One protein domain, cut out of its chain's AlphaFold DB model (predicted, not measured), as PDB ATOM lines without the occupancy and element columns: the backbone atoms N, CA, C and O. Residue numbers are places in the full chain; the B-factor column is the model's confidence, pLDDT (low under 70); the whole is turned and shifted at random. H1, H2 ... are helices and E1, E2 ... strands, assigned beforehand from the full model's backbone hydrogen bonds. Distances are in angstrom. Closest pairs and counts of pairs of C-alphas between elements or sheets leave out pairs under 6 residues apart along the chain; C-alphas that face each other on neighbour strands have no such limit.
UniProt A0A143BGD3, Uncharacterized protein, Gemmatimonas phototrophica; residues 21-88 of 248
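This is residues 21 to 88 of the 248 residues of an uncharacterized protein of Gemmatimonas phototrophica (UniProt A0A143BGD3). A hairpin of strands E1 and E2 makes one end; short H3 packs between it and longer H1 and H2. The printed part has 68 residues, mixed in class, with H1, H2, H3, E1 and E2 in order. It is compact, with a C-alpha radius of gyration of 11.6 A, spanning 31 by 27 by 20 A.

E1, residues 74 to 79, and E2, residues 83 to 88, are an antiparallel hairpin; N 76 and O 86, 2.8 A apart, are within hydrogen-bond range. H2, residues 42 to 56, and H3, residues 64 to 71, are a helical hairpin; their closest C-alphas, 46 and 66, are 4.8 A apart. H1, residues 21 to 35, touches H2 at a steep tilt of 62 degrees. H1 and H3 have every O i to N i+4 pair within range, H2 10 of 11.

H1, 21.1 A long, begins at C-alpha 21 (-33.034, -9.522, 24.777); E2 ends at C-alpha 88 (-16.773, -26.943, 26.041).

The printed part has no cut, no long link and no residue under pLDDT 70.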
ATOM      1  N   SER A  21     -33.027 -10.635  23.817       90.06
ATOM      2  CA  SER A  21     -33.034  -9.522  24.777       90.06
ATOM      3  C   SER A  21     -31.711  -9.459  25.540       90.06
ATOM      4  O   SER A  21     -31.045  -8.424  25.550       90.06
ATOM      5  N   SER A  22     -31.269 -10.598  26.065       93.81
ATOM      6  CA  SER A  22     -30.000 -10.726  26.774       93.81
ATOM      7  C   SER A  22     -28.800 -10.440  25.868       93.81
ATOM      8  O   SER A  22     -27.862  -9.766  26.291       93.81
ATOM      9  N   ALA A  23     -28.834 -10.872  24.601       94.88
ATOM     10  CA  ALA A  23     -27.796 -10.547  23.624       94.88
ATOM     11  C   ALA A  23     -27.712  -9.039  23.338       94.88
ATOM     12  O   ALA A  23     -26.615  -8.479  23.316       94.88
ATOM     13  N   ALA A  24     -28.857  -8.367  23.183       94.06
ATOM     14  CA  ALA A  24     -28.917  -6.916  23.028       94.06
ATOM     15  C   ALA A  24     -28.382  -6.184  24.271       94.06
ATOM     16  O   ALA A  24     -27.627  -5.220  24.140       94.06
ATOM     17  N   GLY A  25     -28.711  -6.676  25.470       95.19
ATOM     18  CA  GLY A  25     -28.185  -6.157  26.733       95.19
ATOM     19  C   GLY A  25     -26.662  -6.266  26.823       95.19
ATOM     20  O   GLY A  25     -25.987  -5.271  27.086       95.19
ATOM     21  N   VAL A  26     -26.100  -7.443  26.532       97.62
ATOM     22  CA  VAL A  26     -24.645  -7.663  26.523       97.62
ATOM     23  C   VAL A  26     -23.954  -6.792  25.472       97.62
ATOM     24  O   VAL A  26     -22.928  -6.180  25.772       97.62
ATOM     25  N   ALA A  27     -24.513  -6.691  24.262       96.12
ATOM     26  CA  ALA A  27     -23.964  -5.854  23.196       96.12
ATOM     27  C   ALA A  27     -23.942  -4.367  23.583       96.12
ATOM     28  O   ALA A  27     -22.929  -3.692  23.391       96.12
ATOM     29  N   LEU A  28     -25.028  -3.866  24.179       95.12
ATOM     30  CA  LEU A  28     -25.114  -2.482  24.638       95.12
ATOM     31  C   LEU A  28     -24.113  -2.192  25.764       95.12
ATOM     32  O   LEU A  28     -23.405  -1.189  25.708       95.12
ATOM     33  N   GLN A  29     -24.011  -3.083  26.754       96.19
ATOM     34  CA  GLN A  29     -23.040  -2.959  27.845       96.19
ATOM     35  C   GLN A  29     -21.599  -2.951  27.316       96.19
ATOM     36  O   GLN A  29     -20.796  -2.107  27.712       96.19
ATOM     37  N   ALA A  30     -21.279  -3.832  26.363       96.69
ATOM     38  CA  ALA A  30     -19.962  -3.874  25.734       96.69
ATOM     39  C   ALA A  30     -19.650  -2.585  24.951       96.69
ATOM     40  O   ALA A  30     -18.551  -2.046  25.070       96.69
ATOM     41  N   ALA A  31     -20.620  -2.057  24.197       94.69
ATOM     42  CA  ALA A  31     -20.466  -0.810  23.450       94.69
ATOM     43  C   ALA A  31     -20.259   0.406  24.371       94.69
ATOM     44  O   ALA A  31     -19.380   1.230  24.115       94.69
ATOM     45  N   ILE A  32     -21.022   0.503  25.467       93.19
ATOM     46  CA  ILE A  32     -20.863   1.566  26.469       93.19
ATOM     47  C   ILE A  32     -19.486   1.475  27.129       93.19
ATOM     48  O   ILE A  32     -18.789   2.485  27.214       93.19
ATOM     49  N   ALA A  33     -19.076   0.278  27.555       94.38
ATOM     50  CA  ALA A  33     -17.775   0.067  28.178       94.38
ATOM     51  C   ALA A  33     -16.633   0.483  27.241       94.38
ATOM     52  O   ALA A  33     -15.759   1.254  27.636       94.38
ATOM     53  N   ALA A  34     -16.686   0.072  25.973       93.50
ATOM     54  CA  ALA A  34     -15.691   0.460  24.980       93.50
ATOM     55  C   ALA A  34     -15.644   1.979  24.756       93.50
ATOM     56  O   ALA A  34     -14.561   2.560  24.682       93.50
ATOM     57  N   ALA A  35     -16.802   2.644  24.717       91.88
ATOM     58  CA  ALA A  35     -16.877   4.096  24.577       91.88
ATOM     59  C   ALA A  35     -16.374   4.859  25.821       91.88
ATOM     60  O   ALA A  35     -16.066   6.047  25.744       91.88
ATOM     61  N   GLN A  36     -16.259   4.170  26.959       92.38
ATOM     62  CA  GLN A  36     -15.619   4.644  28.188       92.38
ATOM     63  C   GLN A  36     -14.162   4.168  28.326       92.38
ATOM     64  O   GLN A  36     -13.565   4.341  29.388       92.38
ATOM     65  N   HIS A  37     -13.585   3.572  27.276       93.38
ATOM     66  CA  HIS A  37     -12.246   2.974  27.278       93.38
ATOM     67  C   HIS A  37     -12.055   1.874  28.335       93.38
ATOM     68  O   HIS A  37     -10.958   1.666  28.853       93.38
ATOM     69  N   GLN A  38     -13.129   1.154  28.654       95.38
ATOM     70  CA  GLN A  38     -13.123   0.002  29.545       95.38
ATOM     71  C   GLN A  38     -13.156  -1.298  28.739       95.38
ATOM     72  O   GLN A  38     -13.782  -1.386  27.685       95.38
ATOM     73  N   ALA A  39     -12.506  -2.330  29.277       93.75
ATOM     74  CA  ALA A  39     -12.479  -3.674  28.708       93.75
ATOM     75  C   ALA A  39     -12.935  -4.701  29.763       93.75
ATOM     76  O   ALA A  39     -12.109  -5.435  30.311       93.75
ATOM     77  N   PRO A  40     -14.234  -4.717  30.126       96.69
ATOM     78  CA  PRO A  40     -14.764  -5.683  31.078       96.69
ATOM     79  C   PRO A  40     -14.608  -7.110  30.547       96.69
ATOM     80  O   PRO A  40     -14.646  -7.365  29.342       96.69
ATOM     81  N   THR A  41     -14.455  -8.065  31.461       97.25
ATOM     82  CA  THR A  41     -14.421  -9.485  31.097       97.25
ATOM     83  C   THR A  41     -15.793  -9.942  30.589       97.25
ATOM     84  O   THR A  41     -16.821  -9.374  30.962       97.25
ATOM     85  N   ALA A  42     -15.833 -11.022  29.801       96.94
ATOM     86  CA  ALA A  42     -17.096 -11.637  29.372       96.94
ATOM     87  C   ALA A  42     -18.004 -11.986  30.567       96.94
ATOM     88  O   ALA A  42     -19.214 -11.792  30.513       96.94
ATOM     89  N   HIS A  43     -17.401 -12.424  31.678       97.19
ATOM     90  CA  HIS A  43     -18.117 -12.670  32.927       97.19
ATOM     91  C   HIS A  43     -18.807 -11.406  33.449       97.19
ATOM     92  O   HIS A  43     -20.004 -11.420  33.711       97.19
ATOM     93  N   ALA A  44     -18.062 -10.302  33.562       97.31
ATOM     94  CA  ALA A  44     -18.594  -9.040  34.062       97.31
ATOM     95  C   ALA A  44     -19.709  -8.488  33.160       97.31
ATOM     96  O   ALA A  44     -20.709  -7.995  33.670       97.31
ATOM     97  N   LEU A  45     -19.575  -8.619  31.835       97.94
ATOM     98  CA  LEU A  45     -20.616  -8.223  30.882       97.94
ATOM     99  C   LEU A  45     -21.897  -9.051  31.032       97.94
ATOM    100  O   LEU A  45     -22.989  -8.484  31.036       97.94
ATOM    101  N   ALA A  46     -21.774 -10.375  31.175       97.31
ATOM    102  CA  ALA A  46     -22.923 -11.254  31.374       97.31
ATOM    103  C   ALA A  46     -23.662 -10.934  32.685       97.31
ATOM    104  O   ALA A  46     -24.884 -10.799  32.689       97.31
ATOM    105  N   GLU A  47     -22.917 -10.761  33.780       96.56
ATOM    106  CA  GLU A  47     -23.464 -10.396  35.092       96.56
ATOM    107  C   GLU A  47     -24.150  -9.027  35.063       96.56
ATOM    108  O   GLU A  47     -25.290  -8.906  35.511       96.56
ATOM    109  N   ALA A  48     -23.496  -8.011  34.490       96.94
ATOM    110  CA  ALA A  48     -24.046  -6.660  34.394       96.94
ATOM    111  C   ALA A  48     -25.317  -6.629  33.536       96.94
ATOM    112  O   ALA A  48     -26.333  -6.082  33.956       96.94
ATOM    113  N   SER A  49     -25.295  -7.273  32.364       97.38
ATOM    114  CA  SER A  49     -26.472  -7.342  31.496       97.38
ATOM    115  C   SER A  49     -27.653  -8.019  32.187       97.38
ATOM    116  O   SER A  49     -28.783  -7.556  32.032       97.38
ATOM    117  N   ARG A  50     -27.407  -9.091  32.947       95.88
ATOM    118  CA  ARG A  50     -28.458  -9.780  33.694       95.88
ATOM    119  C   ARG A  50     -28.984  -8.930  34.842       95.88
ATOM    120  O   ARG A  50     -30.190  -8.920  35.067       95.88
ATOM    121  N   ALA A  51     -28.104  -8.258  35.587       96.25
ATOM    122  CA  ALA A  51     -28.505  -7.395  36.694       96.25
ATOM    123  C   ALA A  51     -29.437  -6.279  36.200       96.25
ATOM    124  O   ALA A  51     -30.508  -6.080  36.766       96.25
ATOM    125  N   THR A  52     -29.108  -5.648  35.070       96.00
ATOM    126  CA  THR A  52     -29.988  -4.658  34.440       96.00
ATOM    127  C   THR A  52     -31.334  -5.266  34.021       96.00
ATOM    128  O   THR A  52     -32.381  -4.747  34.398       96.00
ATOM    129  N   GLU A  53     -31.348  -6.370  33.263       94.00
ATOM    130  CA  GLU A  53     -32.602  -6.944  32.734       94.00
ATOM    131  C   GLU A  53     -33.514  -7.492  33.845       94.00
ATOM    132  O   GLU A  53     -34.719  -7.234  33.852       94.00
ATOM    133  N   VAL A  54     -32.949  -8.228  34.803       91.69
ATOM    134  CA  VAL A  54     -33.739  -8.980  35.785       91.69
ATOM    135  C   VAL A  54     -33.901  -8.231  37.101       91.69
ATOM    136  O   VAL A  54     -35.005  -8.203  37.641       91.69
ATOM    137  N   ASP A  55     -32.829  -7.644  37.633       93.38
ATOM    138  CA  ASP A  55     -32.848  -7.063  38.979       93.38
ATOM    139  C   ASP A  55     -33.329  -5.598  38.954       93.38
ATOM    140  O   ASP A  55     -34.103  -5.199  39.822       93.38
ATOM    141  N   GLU A  56     -32.932  -4.806  37.950       95.56
ATOM    142  CA  GLU A  56     -33.337  -3.393  37.828       95.56
ATOM    143  C   GLU A  56     -34.662  -3.214  37.072       95.56
ATOM    144  O   GLU A  56     -35.541  -2.483  37.528       95.56
ATOM    145  N   LEU A  57     -34.825  -3.878  35.921       93.19
ATOM    146  CA  LEU A  57     -36.032  -3.755  35.089       93.19
ATOM    147  C   LEU A  57     -37.150  -4.737  35.479       93.19
ATOM    148  O   LEU A  57     -38.274  -4.605  34.993       93.19
ATOM    149  N   GLY A  58     -36.865  -5.714  36.344       90.00
ATOM    150  CA  GLY A  58     -37.857  -6.671  36.840       90.00
ATOM    151  C   GLY A  58     -38.355  -7.673  35.794       90.00
ATOM    152  O   GLY A  58     -39.416  -8.275  35.977       90.00
ATOM    153  N   VAL A  59     -37.630  -7.867  34.686       87.94
ATOM    154  CA  VAL A  59     -38.010  -8.837  33.652       87.94
ATOM    155  C   VAL A  59     -37.587 -10.232  34.101       87.94
ATOM    156  O   VAL A  59     -36.404 -10.528  34.245       87.94
ATOM    157  N   ALA A  60     -38.555 -11.126  34.319       85.81
ATOM    158  CA  ALA A  60     -38.259 -12.500  34.713       85.81
ATOM    159  C   ALA A  60     -37.417 -13.217  33.638       85.81
ATOM    160  O   ALA A  60     -37.865 -13.407  32.504       85.81
ATOM    161  N   GLY A  61     -36.216 -13.657  34.018       86.44
ATOM    162  CA  GLY A  61     -35.235 -14.250  33.114       86.44
ATOM    163  C   GLY A  61     -34.205 -15.118  33.837       86.44
ATOM    164  O   GLY A  61     -34.113 -15.124  35.067       86.44
ATOM    165  N   GLY A  62     -33.455 -15.895  33.056       91.12
ATOM    166  CA  GLY A  62     -32.366 -16.745  33.545       91.12
ATOM    167  C   GLY A  62     -30.990 -16.098  33.374       91.12
ATOM    168  O   GLY A  62     -30.869 -14.933  33.022       91.12
ATOM    169  N   PHE A  63     -29.933 -16.883  33.588       94.00
ATOM    170  CA  PHE A  63     -28.548 -16.436  33.379       94.00
ATOM    171  C   PHE A  63     -27.999 -16.836  32.004       94.00
ATOM    172  O   PHE A  63     -27.172 -16.133  31.433       94.00
ATOM    173  N   GLN A  64     -28.449 -17.974  31.473       95.12
ATOM    174  CA  GLN A  64     -27.790 -18.680  30.371       95.12
ATOM    175  C   GLN A  64     -27.592 -17.847  29.097       95.12
ATOM    176  O   GLN A  64     -26.520 -17.911  28.500       95.12
ATOM    177  N   ASP A  65     -28.572 -17.021  28.730       95.38
ATOM    178  CA  ASP A  65     -28.556 -16.263  27.478       95.38
ATOM    179  C   ASP A  65     -27.521 -15.123  27.527       95.38
ATOM    180  O   ASP A  65     -26.792 -14.901  26.562       95.38
ATOM    181  N   HIS A  66     -27.366 -14.465  28.682       97.12
ATOM    182  CA  HIS A  66     -26.337 -13.437  28.893       97.12
ATOM    183  C   HIS A  66     -24.926 -14.025  28.813       97.12
ATOM    184  O   HIS A  66     -24.037 -13.458  28.177       97.12
ATOM    185  N   PHE A  67     -24.720 -15.186  29.439       97.69
ATOM    186  CA  PHE A  67     -23.435 -15.879  29.392       97.69
ATOM    187  C   PHE A  67     -23.115 -16.368  27.976       97.69
ATOM    188  O   PHE A  67     -21.997 -16.163  27.506       97.69
ATOM    189  N   ALA A  68     -24.090 -16.943  27.269       96.25
ATOM    190  CA  ALA A  68     -23.920 -17.359  25.881       96.25
ATOM    191  C   ALA A  68     -23.547 -16.173  24.975       96.25
ATOM    192  O   ALA A  68     -22.595 -16.276  24.202       96.25
ATOM    193  N   ALA A  69     -24.226 -15.031  25.118       96.81
ATOM    194  CA  ALA A  69     -23.934 -13.827  24.343       96.81
ATOM    195  C   ALA A  69     -22.538 -13.250  24.635       96.81
ATOM    196  O   ALA A  69     -21.842 -12.811  23.720       96.81
ATOM    197  N   ALA A  70     -22.099 -13.260  25.897       97.62
ATOM    198  CA  ALA A  70     -20.812 -12.684  26.277       97.62
ATOM    199  C   ALA A  70     -19.615 -13.574  25.907       97.62
ATOM    200  O   ALA A  70     -18.592 -13.065  25.455       97.62
ATOM    201  N   TYR A  71     -19.727 -14.892  26.084       97.62
ATOM    202  CA  TYR A  71     -18.615 -15.827  25.870       97.62
ATOM    203  C   TYR A  71     -18.583 -16.414  24.452       97.62
ATOM    204  O   TYR A  71     -17.502 -16.599  23.889       97.62
ATOM    205  N   GLY A  72     -19.751 -16.696  23.865       95.75
ATOM    206  CA  GLY A  72     -19.886 -17.503  22.651       95.75
ATOM    207  C   GLY A  72     -19.457 -18.961  22.842       95.75
ATOM    208  O   GLY A  72     -19.166 -19.407  23.952       95.75
ATOM    209  N   GLY A  73     -19.413 -19.717  21.744       95.25
ATOM    210  CA  GLY A  73     -19.099 -21.145  21.780       95.25
ATOM    211  C   GLY A  73     -20.183 -21.987  22.454       95.25
ATOM    212  O   GLY A  73     -21.331 -21.571  22.597       95.25
ATOM    213  N   ALA A  74     -19.798 -23.196  22.862       96.56
ATOM    214  CA  ALA A  74     -20.599 -24.046  23.734       96.56
ATOM    215  C   ALA A  74     -20.095 -23.920  25.174       96.56
ATOM    216  O   ALA A  74     -18.887 -23.920  25.416       96.56
ATOM    217  N   LEU A  75     -21.020 -23.820  26.127       97.25
ATOM    218  CA  LEU A  75     -20.712 -23.563  27.531       97.25
ATOM    219  C   LEU A  75     -21.425 -24.577  28.422       97.25
ATOM    220  O   LEU A  75     -22.631 -24.781  28.295       97.25
ATOM    221  N   ALA A  76     -20.694 -25.143  29.377       97.31
ATOM    222  CA  ALA A  76     -21.270 -25.777  30.551       97.31
ATOM    223  C   ALA A  76     -21.418 -24.709  31.642       97.31
ATOM    224  O   ALA A  76     -20.428 -24.134  32.102       97.31
ATOM    225  N   LEU A  77     -22.658 -24.417  32.038       96.62
ATOM    226  CA  LEU A  77     -22.958 -23.405  33.049       96.62
ATOM    227  C   LEU A  77     -23.251 -24.068  34.393       96.62
ATOM    228  O   LEU A  77     -24.181 -24.862  34.515       96.62
ATOM    229  N   THR A  78     -22.490 -23.699  35.420       94.44
ATOM    230  CA  THR A  78     -22.788 -24.048  36.814       94.44
ATOM    231  C   THR A  78     -23.357 -22.818  37.505       94.44
ATOM    232  O   THR A  78     -22.644 -21.837  37.722       94.44
ATOM    233  N   LEU A  79     -24.651 -22.864  37.824       91.00
ATOM    234  CA  LEU A  79     -25.398 -21.753  38.411       91.00
ATOM    235  C   LEU A  79     -25.765 -22.089  39.861       91.00
ATOM    236  O   LEU A  79     -26.748 -22.777  40.123       91.00
ATOM    237  N   GLY A  80     -24.955 -21.620  40.807       86.31
ATOM    238  CA  GLY A  80     -25.198 -21.776  42.239       86.31
ATOM    239  C   GLY A  80     -24.789 -20.523  43.008       86.31
ATOM    240  O   GLY A  80     -25.000 -19.402  42.549       86.31
ATOM    241  N   ARG A  81     -24.168 -20.707  44.183       83.50
ATOM    242  CA  ARG A  81     -23.564 -19.593  44.943       83.50
ATOM    243  C   ARG A  81     -22.503 -18.867  44.119       83.50
ATOM    244  O   ARG A  81     -22.410 -17.646  44.167       83.50
ATOM    245  N   THR A  82     -21.714 -19.640  43.383       84.62
ATOM    246  CA  THR A  82     -20.838 -19.152  42.327       84.62
ATOM    247  C   THR A  82     -21.490 -19.437  40.982       84.62
ATOM    248  O   THR A  82     -22.197 -20.437  40.811       84.62
ATOM    249  N   ARG A  83     -21.270 -18.534  40.030       93.50
ATOM    250  CA  ARG A  83     -21.699 -18.695  38.644       93.50
ATOM    251  C   ARG A  83     -20.450 -18.899  37.811       93.50
ATOM    252  O   ARG A  83     -19.545 -18.072  37.839       93.50
ATOM    253  N   VAL A  84     -20.361 -20.042  37.144       94.75
ATOM    254  CA  VAL A  84     -19.179 -20.426  36.370       94.75
ATOM    255  C   VAL A  84     -19.626 -20.840  34.982       94.75
ATOM    256  O   VAL A  84     -20.516 -21.677  34.840       94.75
ATOM    257  N   ALA A  85     -18.993 -20.250  33.971       96.56
ATOM    258  CA  ALA A  85     -19.120 -20.669  32.586       96.56
ATOM    259  C   ALA A  85     -17.831 -21.364  32.157       96.56
ATOM    260  O   ALA A  85     -16.769 -20.741  32.105       96.56
ATOM    261  N   THR A  86     -17.937 -22.655  31.863       96.69
ATOM    262  CA  THR A  86     -16.825 -23.482  31.403       96.69
ATOM    263  C   THR A  86     -16.985 -23.727  29.905       96.69
ATOM    264  O   THR A  86     -17.957 -24.374  29.509       96.69
ATOM    265  N   PRO A  87     -16.070 -23.226  29.055       96.69
ATOM    266  CA  PRO A  87     -16.090 -23.532  27.632       96.69
ATOM    267  C   PRO A  87     -15.978 -25.035  27.389       96.69
ATOM    268  O   PRO A  87     -15.112 -25.691  27.965       96.69
ATOM    269  N   ILE A  88     -16.837 -25.563  26.521       97.25
ATOM    270  CA  ILE A  88     -16.773 -26.943  26.041       97.25
ATOM    271  C   ILE A  88     -15.982 -26.920  24.729       97.25
ATOM    272  O   ILE A  88     -16.467 -26.356  23.742       97.25
TER     273      ILE A  88